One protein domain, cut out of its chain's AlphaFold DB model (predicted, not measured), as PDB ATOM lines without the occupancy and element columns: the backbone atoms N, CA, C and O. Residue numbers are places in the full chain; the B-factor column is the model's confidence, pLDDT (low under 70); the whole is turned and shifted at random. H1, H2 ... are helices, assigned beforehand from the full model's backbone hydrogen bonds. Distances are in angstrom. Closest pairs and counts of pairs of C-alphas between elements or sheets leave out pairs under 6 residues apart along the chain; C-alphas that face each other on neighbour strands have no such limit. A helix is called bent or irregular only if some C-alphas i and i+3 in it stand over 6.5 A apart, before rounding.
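What this domain is: This is residues 50 to 131 of the 318 residues of an uncharacterized protein of Nonomuraea jabiensis (UniProt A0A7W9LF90). What shape do these coordinates make? A small knot of helices: H1 and the short H4 lie roughly side by side, H2 crosses H1 and passes near the end of H4, and H3 and the tiny H5 lie near H2 and H4. What is it built of? The printed part has 82 residues with five named helices, H1 to H5 in chain order, and no named strand; it is all helix. How dense is it? It is compact and rounded, with a radius of gyration of the C-alphas of 11.9 A and spans of 32 by 28 by 18 A.

How they stand to each other: What touches the longest helix? H1, residues 54 to 68, touches H2, residues 79 to 90, about perpendicular at 87 degrees; their closest C-alphas, of Leu 62 and Asp 79, are 6.8 A apart. With residues 60 to 65 alone H1 touches H4, residues 111 to 118, opposite ways at a shallow tilt of 34.9 degrees, only just short of steep; the closest C-alphas, of Phe 61 and Ala 117, are 5.3 A apart. Where are the others? H3, residues 94 to 104, is close to but not clearly touching H4, closest at C-alphas 98 and 111, 6.7 A. H5, residues 123 to 126, stands likewise to H4, closest at C-alphas 115 and 126, 6.3 A. How are the backbones? Every O i to N i+4 pair is within hydrogen-bond range in H2, H3 and H4, and 9 of 11 in H1; H5 is too short for one.

Where its parts are: Where does H1 run? It spans 22.4 A from C-alpha 54 at (20.667, -0.255, 13.283), and is irregular: C-alphas 55 and 58 are 7.3 A apart. How long are the others? H2 spans 16.3 A, H3 15.3 A, H4 10.4 A and H5 5.3 A, ending at C-alpha 126 (10.114, 10.629, 6.598).

The domain as a whole: How large is it? The two C-alphas farthest apart, of Gly 76 and Asp 130, are 33.5 A apart. Is it continuous? The printed part has no cut, and no link is long. Where is confidence low? Residues 95 to 96, 98, 106 to 109, 112 and 127 to 131 are under 70.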
ATOM      1  N   GLY A  50      15.032  -1.071   5.753       72.38
ATOM      2  CA  GLY A  50      14.729  -2.339   6.428       72.38
ATOM      3  C   GLY A  50      15.912  -3.313   6.441       72.38
ATOM      4  O   GLY A  50      16.219  -3.892   7.481       72.38
ATOM      5  N   ASP A  51      16.644  -3.404   5.328       74.06
ATOM      6  CA  ASP A  51      17.788  -4.306   5.131       74.06
ATOM      7  C   ASP A  51      19.119  -3.761   5.688       74.06
ATOM      8  O   ASP A  51      20.182  -4.386   5.547       74.06
ATOM      9  N   THR A  52      19.061  -2.599   6.350       76.88
ATOM     10  CA  THR A  52      20.195  -1.915   6.978       76.88
ATOM     11  C   THR A  52      20.111  -2.000   8.503       76.88
ATOM     12  O   THR A  52      19.221  -1.422   9.143       76.88
ATOM     13  N   ARG A  53      21.093  -2.696   9.095       80.44
ATOM     14  CA  ARG A  53      21.246  -2.896  10.547       80.44
ATOM     15  C   ARG A  53      21.314  -1.562  11.290       80.44
ATOM     16  O   ARG A  53      21.893  -0.603  10.787       80.44
ATOM     17  N   THR A  54      20.779  -1.501  12.505       82.25
ATOM     18  CA  THR A  54      20.667  -0.255  13.283       82.25
ATOM     19  C   THR A  54      22.013   0.452  13.484       82.25
ATOM     20  O   THR A  54      22.090   1.668  13.334       82.25
ATOM     21  N   GLU A  55      23.084  -0.298  13.752       83.06
ATOM     22  CA  GLU A  55      24.456   0.200  13.925       83.06
ATOM     23  C   GLU A  55      25.105   0.761  12.643       83.06
ATOM     24  O   GLU A  55      26.116   1.459  12.712       83.06
ATOM     25  N   ASP A  56      24.528   0.461  11.480       85.25
ATOM     26  CA  ASP A  56      25.044   0.810  10.155       85.25
ATOM     27  C   ASP A  56      24.331   2.033   9.535       85.25
ATOM     28  O   ASP A  56      24.844   2.633   8.587       85.25
ATOM     29  N   ARG A  57      23.176   2.457  10.074       85.81
ATOM     30  CA  ARG A  57      22.309   3.492   9.466       85.81
ATOM     31  C   ARG A  57      22.964   4.868   9.354       85.81
ATOM     32  O   ARG A  57      22.887   5.495   8.300       85.81
ATOM     33  N   GLU A  58      23.688   5.317  10.381       91.50
ATOM     34  CA  GLU A  58      24.422   6.592  10.305       91.50
ATOM     35  C   GLU A  58      25.511   6.568   9.216       91.50
ATOM     36  O   GLU A  58      25.796   7.598   8.608       91.50
ATOM     37  N   ARG A  59      26.074   5.389   8.908       87.12
ATOM     38  CA  ARG A  59      27.033   5.208   7.810       87.12
ATOM     39  C   ARG A  59      26.348   5.207   6.443       87.12
ATOM     40  O   ARG A  59      26.897   5.794   5.518       87.12
ATOM     41  N   ALA A  60      25.159   4.612   6.324       85.81
ATOM     42  CA  ALA A  60      24.356   4.677   5.102       85.81
ATOM     43  C   ALA A  60      23.999   6.131   4.740       85.81
ATOM     44  O   ALA A  60      24.301   6.565   3.629       85.81
ATOM     45  N   PHE A  61      23.492   6.920   5.700       89.75
ATOM     46  CA  PHE A  61      23.276   8.365   5.517       89.75
ATOM     47  C   PHE A  61      24.552   9.078   5.042       89.75
ATOM     48  O   PHE A  61      24.528   9.782   4.034       89.75
ATOM     49  N   LEU A  62      25.672   8.877   5.751       90.25
ATOM     50  CA  LEU A  62      26.950   9.522   5.429       90.25
ATOM     51  C   LEU A  62      27.451   9.183   4.024       90.25
ATOM     52  O   LEU A  62      28.049  10.043   3.383       90.25
ATOM     53  N   CYS A  63      27.213   7.962   3.549       86.88
ATOM     54  CA  CYS A  63      27.583   7.553   2.201       86.88
ATOM     55  C   CYS A  63      26.707   8.218   1.138       86.88
ATOM     56  O   CYS A  63      27.257   8.830   0.226       86.88
ATOM     57  N   LEU A  64      25.381   8.198   1.294       82.50
ATOM     58  CA  LEU A  64      24.458   8.816   0.335       82.50
ATOM     59  C   LEU A  64      24.718  10.322   0.167       82.50
ATOM     60  O   LEU A  64      24.829  10.806  -0.959       82.50
ATOM     61  N   VAL A  65      24.900  11.068   1.266       87.25
ATOM     62  CA  VAL A  65      25.157  12.519   1.171       87.25
ATOM     63  C   VAL A  65      26.562  12.864   0.666       87.25
ATOM     64  O   VAL A  65      26.751  13.939   0.108       87.25
ATOM     65  N   ARG A  66      27.550  11.971   0.819       85.69
ATOM     66  CA  ARG A  66      28.899  12.150   0.249       85.69
ATOM     67  C   ARG A  66      28.984  11.755  -1.224       85.69
ATOM     68  O   ARG A  66      29.806  12.316  -1.936       85.69
ATOM     69  N   GLU A  67      28.170  10.800  -1.665       78.75
ATOM     70  CA  GLU A  67      28.075  10.386  -3.068       78.75
ATOM     71  C   GLU A  67      27.308  11.420  -3.910       78.75
ATOM     72  O   GLU A  67      27.686  11.671  -5.051       78.75
ATOM     73  N   ALA A  68      26.305  12.091  -3.328       76.12
ATOM     74  CA  ALA A  68      25.623  13.223  -3.962       76.12
ATOM     75  C   ALA A  68      26.367  14.570  -3.815       76.12
ATOM     76  O   ALA A  68      26.319  15.404  -4.721       76.12
ATOM     77  N   GLY A  69      27.042  14.812  -2.685       75.44
ATOM     78  CA  GLY A  69      27.773  16.054  -2.411       75.44
ATOM     79  C   GLY A  69      26.881  17.304  -2.400       75.44
ATOM     80  O   GLY A  69      25.819  17.319  -1.780       75.44
ATOM     81  N   GLY A  70      27.327  18.354  -3.099       79.44
ATOM     82  CA  GLY A  70      26.561  19.588  -3.327       79.44
ATOM     83  C   GLY A  70      26.630  20.635  -2.195       79.44
ATOM     84  O   GLY A  70      27.147  20.359  -1.109       79.44
ATOM     85  N   PRO A  71      26.159  21.881  -2.428       80.38
ATOM     86  CA  PRO A  71      26.103  22.942  -1.416       80.38
ATOM     87  C   PRO A  71      25.412  22.587  -0.090       80.38
ATOM     88  O   PRO A  71      25.746  23.199   0.927       80.38
ATOM     89  N   MET A  72      24.474  21.630  -0.066       79.38
ATOM     90  CA  MET A  72      23.821  21.195   1.178       79.38
ATOM     91  C   MET A  72      24.729  20.293   2.035       79.38
ATOM     92  O   MET A  72      24.750  20.427   3.262       79.38
ATOM     93  N   PHE A  73      25.522  19.422   1.402       85.00
ATOM     94  CA  PHE A  73      26.446  18.495   2.065       85.00
ATOM     95  C   PHE A  73      27.868  18.612   1.485       85.00
ATOM     96  O   PHE A  73      28.391  17.662   0.903       85.00
ATOM     97  N   PRO A  74      28.522  19.782   1.637       80.56
ATOM     98  CA  PRO A  74      29.745  20.081   0.906       80.56
ATOM     99  C   PRO A  74      30.923  19.206   1.342       80.56
ATOM    100  O   PRO A  74      31.059  18.827   2.511       80.56
ATOM    101  N   GLU A  75      31.811  18.940   0.388       79.19
ATOM    102  CA  GLU A  75      33.025  18.152   0.589       79.19
ATOM    103  C   GLU A  75      33.907  18.691   1.731       79.19
ATOM    104  O   GLU A  75      33.911  19.878   2.067       79.19
ATOM    105  N   GLY A  76      34.661  17.793   2.369       80.62
ATOM    106  CA  GLY A  76      35.545  18.132   3.488       80.62
ATOM    107  C   GLY A  76      34.842  18.405   4.826       80.62
ATOM    108  O   GLY A  76      35.523  18.592   5.836       80.62
ATOM    109  N   LYS A  77      33.502  18.387   4.895       86.00
ATOM    110  CA  LYS A  77      32.778  18.355   6.178       86.00
ATOM    111  C   LYS A  77      33.063  17.048   6.924       86.00
ATOM    112  O   LYS A  77      33.136  15.974   6.332       86.00
ATOM    113  N   SER A  78      33.196  17.138   8.247       90.00
ATOM    114  CA  SER A  78      33.340  15.959   9.102       90.00
ATOM    115  C   SER A  78      32.023  15.191   9.218       90.00
ATOM    116  O   SER A  78      30.940  15.777   9.155       90.00
ATOM    117  N   ASP A  79      32.114  13.887   9.473       90.75
ATOM    118  CA  ASP A  79      30.952  13.002   9.639       90.75
ATOM    119  C   ASP A  79      29.977  13.528  10.698       90.75
ATOM    120  O   ASP A  79      28.769  13.572  10.492       90.75
ATOM    121  N   GLN A  80      30.516  14.020  11.814       93.06
ATOM    122  CA  GLN A  80      29.735  14.616  12.894       93.06
ATOM    123  C   GLN A  80      28.987  15.886  12.453       93.06
ATOM    124  O   GLN A  80      27.876  16.118  12.924       93.06
ATOM    125  N   ALA A  81      29.556  16.691  11.547       91.44
ATOM    126  CA  ALA A  81      28.886  17.868  10.997       91.44
ATOM    127  C   ALA A  81      27.787  17.480   9.995       91.44
ATOM    128  O   ALA A  81      26.690  18.025  10.068       91.44
ATOM    129  N   LEU A  82      28.041  16.504   9.116       91.88
ATOM    130  CA  LEU A  82      27.041  15.978   8.177       91.88
ATOM    131  C   LEU A  82      25.851  15.351   8.924       91.88
ATOM    132  O   LEU A  82      24.700  15.677   8.642       91.88
ATOM    133  N   LEU A  83      26.120  14.519   9.937       94.88
ATOM    134  CA  LEU A  83      25.102  13.933  10.814       94.88
ATOM    135  C   LEU A  83      24.355  14.990  11.646       94.88
ATOM    136  O   LEU A  83      23.182  14.799  11.965       94.88
ATOM    137  N   ALA A  84      25.002  16.099  12.018       93.81
ATOM    138  CA  ALA A  84      24.326  17.216  12.675       93.81
ATOM    139  C   ALA A  84      23.373  17.940  11.711       93.81
ATOM    140  O   ALA A  84      22.222  18.162  12.079       93.81
ATOM    141  N   SER A  85      23.798  18.232  10.475       91.25
ATOM    142  CA  SER A  85      22.931  18.812   9.437       91.25
ATOM    143  C   SER A  85      21.744  17.905   9.104       91.25
ATOM    144  O   SER A  85      20.608  18.372   9.078       91.25
ATOM    145  N   GLY A  86      21.973  16.598   8.931       92.31
ATOM    146  CA  GLY A  86      20.906  15.625   8.690       92.31
ATOM    147  C   GLY A  86      19.875  15.601   9.822       92.31
ATOM    148  O   GLY A  86      18.682  15.773   9.577       92.31
ATOM    149  N   ARG A  87      20.318  15.503  11.086       94.12
ATOM    150  CA  ARG A  87      19.411  15.569  12.249       94.12
ATOM    151  C   ARG A  87      18.744  16.944  12.427       94.12
ATOM    152  O   ARG A  87      17.638  17.007  12.956       94.12
ATOM    153  N   ALA A  88      19.364  18.036  11.973       91.81
ATOM    154  CA  ALA A  88      18.750  19.365  11.973       91.81
ATOM    155  C   ALA A  88      17.639  19.489  10.917       91.81
ATOM    156  O   ALA A  88      16.586  20.048  11.215       91.81
ATOM    157  N   LEU A  89      17.822  18.913   9.722       90.38
ATOM    158  CA  LEU A  89      16.757  18.770   8.725       90.38
ATOM    159  C   LEU A  89      15.621  17.901   9.280       90.38
ATOM    160  O   LEU A  89      14.470  18.316   9.231       90.38
ATOM    161  N   CYS A  90      15.927  16.762   9.906       90.06
ATOM    162  CA  CYS A  90      14.942  15.895  10.569       90.06
ATOM    163  C   CYS A  90      14.048  16.597  11.612       90.06
ATOM    164  O   CYS A  90      12.954  16.119  11.893       90.06
ATOM    165  N   ALA A  91      14.474  17.726  12.187       88.12
ATOM    166  CA  ALA A  91      13.650  18.520  13.103       88.12
ATOM    167  C   ALA A  91      12.642  19.451  12.386       88.12
ATOM    168  O   ALA A  91      11.903  20.186  13.046       88.12
ATOM    169  N   GLN A  92      12.612  19.459  11.049       82.00
ATOM    170  CA  GLN A  92      11.814  20.380  10.241       82.00
ATOM    171  C   GLN A  92      10.634  19.699   9.522       82.00
ATOM    172  O   GLN A  92      10.795  18.627   8.931       82.00
ATOM    173  N   PRO A  93       9.462  20.367   9.445       71.75
ATOM    174  CA  PRO A  93       8.387  19.977   8.534       71.75
ATOM    175  C   PRO A  93       8.872  19.905   7.081       71.75
ATOM    176  O   PRO A  93       9.646  20.761   6.648       71.75
ATOM    177  N   GLY A  94       8.357  18.949   6.299       70.75
ATOM    178  CA  GLY A  94       8.791  18.716   4.911       70.75
ATOM    179  C   GLY A  94       8.763  19.959   4.011       70.75
ATOM    180  O   GLY A  94       9.674  20.153   3.213       70.75
ATOM    181  N   TRP A  95       7.801  20.870   4.203       53.59
ATOM    182  CA  TRP A  95       7.739  22.132   3.449       53.59
ATOM    183  C   TRP A  95       8.916  23.080   3.726       53.59
ATOM    184  O   TRP A  95       9.323  23.810   2.827       53.59
ATOM    185  N   ARG A  96       9.503  23.057   4.934       69.75
ATOM    186  CA  ARG A  96      10.726  23.823   5.233       69.75
ATOM    187  C   ARG A  96      11.968  23.148   4.666       69.75
ATOM    188  O   ARG A  96      12.825  23.848   4.144       69.75
ATOM    189  N   ARG A  97      12.028  21.810   4.695       81.75
ATOM    190  CA  ARG A  97      13.107  21.041   4.048       81.75
ATOM    191  C   ARG A  97      13.135  21.284   2.536       81.75
ATOM    192  O   ARG A  97      14.205  21.501   1.982       81.75
ATOM    193  N   ALA A  98      11.968  21.333   1.891       68.44
ATOM    194  CA  ALA A  98      11.834  21.680   0.476       68.44
ATOM    195  C   ALA A  98      12.274  23.127   0.169       68.44
ATOM    196  O   ALA A  98      12.963  23.361  -0.817       68.44
ATOM    197  N   ASP A  99      11.919  24.093   1.020       71.19
ATOM    198  CA  ASP A  99      12.332  25.500   0.893       71.19
ATOM    199  C   ASP A  99      13.845  25.686   1.156       71.19
ATOM    200  O   ASP A  99      14.521  26.421   0.442       71.19
ATOM    201  N   GLU A 100      14.434  24.957   2.109       77.69
ATOM    202  CA  GLU A 100      15.888  24.940   2.333       77.69
ATOM    203  C   GLU A 100      16.659  24.249   1.193       77.69
ATOM    204  O   GLU A 100      17.716  24.740   0.799       77.69
ATOM    205  N   TRP A 101      16.099  23.194   0.589       79.44
ATOM    206  CA  TRP A 101      16.614  22.567  -0.638       79.44
ATOM    207  C   TRP A 101      16.535  23.496  -1.862       79.44
ATOM    208  O   TRP A 101      17.502  23.624  -2.605       79.44
ATOM    209  N   LEU A 102      15.435  24.233  -2.041       74.62
ATOM    210  CA  LEU A 102      15.350  25.262  -3.084       74.62
ATOM    211  C   LEU A 102      16.355  26.403  -2.847       74.62
ATOM    212  O   LEU A 102      16.913  26.943  -3.804       74.62
ATOM    213  N   ARG A 103      16.607  26.772  -1.582       77.94
ATOM    214  CA  ARG A 103      17.510  27.873  -1.202       77.94
ATOM    215  C   ARG A 103      18.997  27.519  -1.184       77.94
ATOM    216  O   ARG A 103      19.803  28.439  -1.296       77.94
ATOM    217  N   SER A 104      19.386  26.246  -1.089       77.50
ATOM    218  CA  SER A 104      20.787  25.840  -1.286       77.50
ATOM    219  C   SER A 104      21.233  25.960  -2.751       77.50
ATOM    220  O   SER A 104      22.432  25.966  -3.024       77.50
ATOM    221  N   GLY A 105      20.280  26.060  -3.690       74.19
ATOM    222  CA  GLY A 105      20.535  26.006  -5.133       74.19
ATOM    223  C   GLY A 105      20.993  24.624  -5.611       74.19
ATOM    224  O   GLY A 105      21.448  24.489  -6.746       74.19
ATOM    225  N   ASP A 106      20.899  23.618  -4.740       67.06
ATOM    226  CA  ASP A 106      21.473  22.298  -4.940       67.06
ATOM    227  C   ASP A 106      20.579  21.436  -5.837       67.06
ATOM    228  O   ASP A 106      19.356  21.408  -5.698       67.06
ATOM    229  N   ARG A 107      21.202  20.752  -6.796       65.75
ATOM    230  CA  ARG A 107      20.525  19.887  -7.771       65.75
ATOM    231  C   ARG A 107      21.192  18.522  -7.921       65.75
ATOM    232  O   ARG A 107      20.719  17.738  -8.736       65.75
ATOM    233  N   THR A 108      22.264  18.224  -7.177       67.94
ATOM    234  CA  THR A 108      22.900  16.895  -7.244       67.94
ATOM    235  C   THR A 108      22.048  15.848  -6.531       67.94
ATOM    236  O   THR A 108      21.895  14.731  -7.017       67.94
ATOM    237  N   ILE A 109      21.414  16.242  -5.424       68.12
ATOM    238  CA  ILE A 109      20.349  15.498  -4.757       68.12
ATOM    239  C   ILE A 109      19.011  16.197  -5.019       68.12
ATOM    240  O   ILE A 109      18.874  17.402  -4.803       68.12
ATOM    241  N   ASN A 110      18.007  15.462  -5.503       71.81
ATOM    242  CA  ASN A 110      16.631  15.963  -5.573       71.81
ATOM    243  C   ASN A 110      15.905  15.728  -4.231       71.81
ATOM    244  O   ASN A 110      16.383  14.965  -3.391       71.81
ATOM    245  N   LEU A 111      14.750  16.366  -4.015       70.44
ATOM    246  CA  LEU A 111      14.033  16.283  -2.734       70.44
ATOM    247  C   LEU A 111      13.673  14.838  -2.320       70.44
ATOM    248  O   LEU A 111      13.756  14.511  -1.140       70.44
ATOM    249  N   HIS A 112      13.349  13.961  -3.275       68.12
ATOM    250  CA  HIS A 112      13.072  12.549  -2.992       68.12
ATOM    251  C   HIS A 112      14.347  11.782  -2.599       68.12
ATOM    252  O   HIS A 112      14.332  11.018  -1.640       68.12
ATOM    253  N   GLY A 113      15.477  12.045  -3.264       73.88
ATOM    254  CA  GLY A 113      16.787  11.532  -2.850       73.88
ATOM    255  C   GLY A 113      17.197  12.013  -1.452       73.88
ATOM    256  O   GLY A 113      17.776  11.250  -0.682       73.88
ATOM    257  N   LEU A 114      16.843  13.252  -1.091       82.12
ATOM    258  CA  LEU A 114      17.079  13.808   0.244       82.12
ATOM    259  C   LEU A 114      16.237  13.094   1.313       82.12
ATOM    260  O   LEU A 114      16.774  12.750   2.364       82.12
ATOM    261  N   ASP A 115      14.957  12.821   1.050       82.00
ATOM    262  CA  ASP A 115      14.117  11.990   1.927       82.00
ATOM    263  C   ASP A 115      14.700  10.569   2.081       82.00
ATOM    264  O   ASP A 115      14.886  10.099   3.208       82.00
ATOM    265  N   SER A 116      15.100   9.934   0.975       78.44
ATOM    266  CA  SER A 116      15.744   8.608   0.952       78.44
ATOM    267  C   SER A 116      17.107   8.556   1.661       78.44
ATOM    268  O   SER A 116      17.540   7.483   2.071       78.44
ATOM    269  N   ALA A 117      17.783   9.692   1.865       85.69
ATOM    270  CA  ALA A 117      18.942   9.783   2.754       85.69
ATOM    271  C   ALA A 117      18.525  10.008   4.221       85.69
ATOM    272  O   ALA A 117      19.036   9.345   5.127       85.69
ATOM    273  N   LEU A 118      17.584  10.925   4.479       89.06
ATOM    274  CA  LEU A 118      17.151  11.294   5.833       89.06
ATOM    275  C   LEU A 118      16.429  10.160   6.579       89.06
ATOM    276  O   LEU A 118      16.501  10.121   7.810       89.06
ATOM    277  N   VAL A 119      15.807   9.207   5.873       85.75
ATOM    278  CA  VAL A 119      15.160   8.027   6.480       85.75
ATOM    279  C   VAL A 119      16.100   7.269   7.426       85.75
ATOM    280  O   VAL A 119      15.671   6.797   8.474       85.75
ATOM    281  N   PHE A 120      17.403   7.225   7.124       87.69
ATOM    282  CA  PHE A 120      18.411   6.552   7.944       87.69
ATOM    283  C   PHE A 120      18.698   7.254   9.286       87.69
ATOM    284  O   PHE A 120      19.244   6.623  10.190       87.69
ATOM    285  N   LEU A 121      18.318   8.529   9.443       91.25
ATOM    286  CA  LEU A 121      18.490   9.304  10.681       91.25
ATOM    287  C   LEU A 121      17.180   9.550  11.439       91.25
ATOM    288  O   LEU A 121      17.196   9.635  12.665       91.25
ATOM    289  N   CYS A 122      16.067   9.707  10.724       89.50
ATOM    290  CA  CYS A 122      14.765  10.046  11.295       89.50
ATOM    291  C   CYS A 122      13.624   9.340  10.551       89.50
ATOM    292  O   CYS A 122      12.774  10.011   9.960       89.50
ATOM    293  N   PRO A 123      13.580   7.994  10.580       83.31
ATOM    294  CA  PRO A 123      12.613   7.215   9.813       83.31
ATOM    295  C   PRO A 123      11.188   7.723  10.047       83.31
ATOM    296  O   PRO A 123      10.523   8.101   9.091       83.31
ATOM    297  N   ASP A 124      10.777   7.876  11.306       80.62
ATOM    298  CA  ASP A 124       9.425   8.282  11.722       80.62
ATOM    299  C   ASP A 124       8.989   9.681  11.229       80.62
ATOM    300  O   ASP A 124       7.800   9.997  11.238       80.62
ATOM    301  N   VAL A 125       9.932  10.532  10.796       81.25
ATOM    302  CA  VAL A 125       9.662  11.869  10.226       81.25
ATOM    303  C   VAL A 125       9.531  11.827   8.698       81.25
ATOM    304  O   VAL A 125       8.876  12.689   8.109       81.25
ATOM    305  N   ILE A 126      10.159  10.840   8.053       77.44
ATOM    306  CA  ILE A 126      10.114  10.629   6.598       77.44
ATOM    307  C   ILE A 126       8.975   9.668   6.210       77.44
ATOM    308  O   ILE A 126       8.363   9.837   5.160       77.44
ATOM    309  N   GLY A 127       8.646   8.703   7.076       65.75
ATOM    310  CA  GLY A 127       7.541   7.754   6.895       65.75
ATOM    311  C   GLY A 127       7.672   6.434   7.671       65.75
ATOM    312  O   GLY A 127       6.686   5.731   7.853       65.75
ATOM    313  N   GLY A 128       8.865   6.115   8.171       53.16
ATOM    314  CA  GLY A 128       9.185   4.874   8.878       53.16
ATOM    315  C   GLY A 128       9.866   3.826   7.981       53.16
ATOM    316  O   GLY A 128       9.845   3.970   6.758       53.16
ATOM    317  N   PRO A 129      10.450   2.754   8.563       46.22
ATOM    318  CA  PRO A 129      10.849   1.559   7.809       46.22
ATOM    319  C   PRO A 129       9.743   1.070   6.872       46.22
ATOM    320  O   PRO A 129      10.000   0.790   5.709       46.22
ATOM    321  N   ASP A 130       8.511   1.027   7.379       49.59
ATOM    322  CA  ASP A 130       7.372   0.382   6.724       49.59
ATOM    323  C   ASP A 130       6.783   1.195   5.550       49.59
ATOM    324  O   ASP A 130       5.843   0.737   4.902       49.59
ATOM    325  N   LEU A 131       7.324   2.392   5.265       52.28
ATOM    326  CA  LEU A 131       6.986   3.209   4.089       52.28
ATOM    327  C   LEU A 131       8.124   3.336   3.063       52.28
ATOM    328  O   LEU A 131       7.924   3.979   2.033       52.28
TER     329      LEU A 131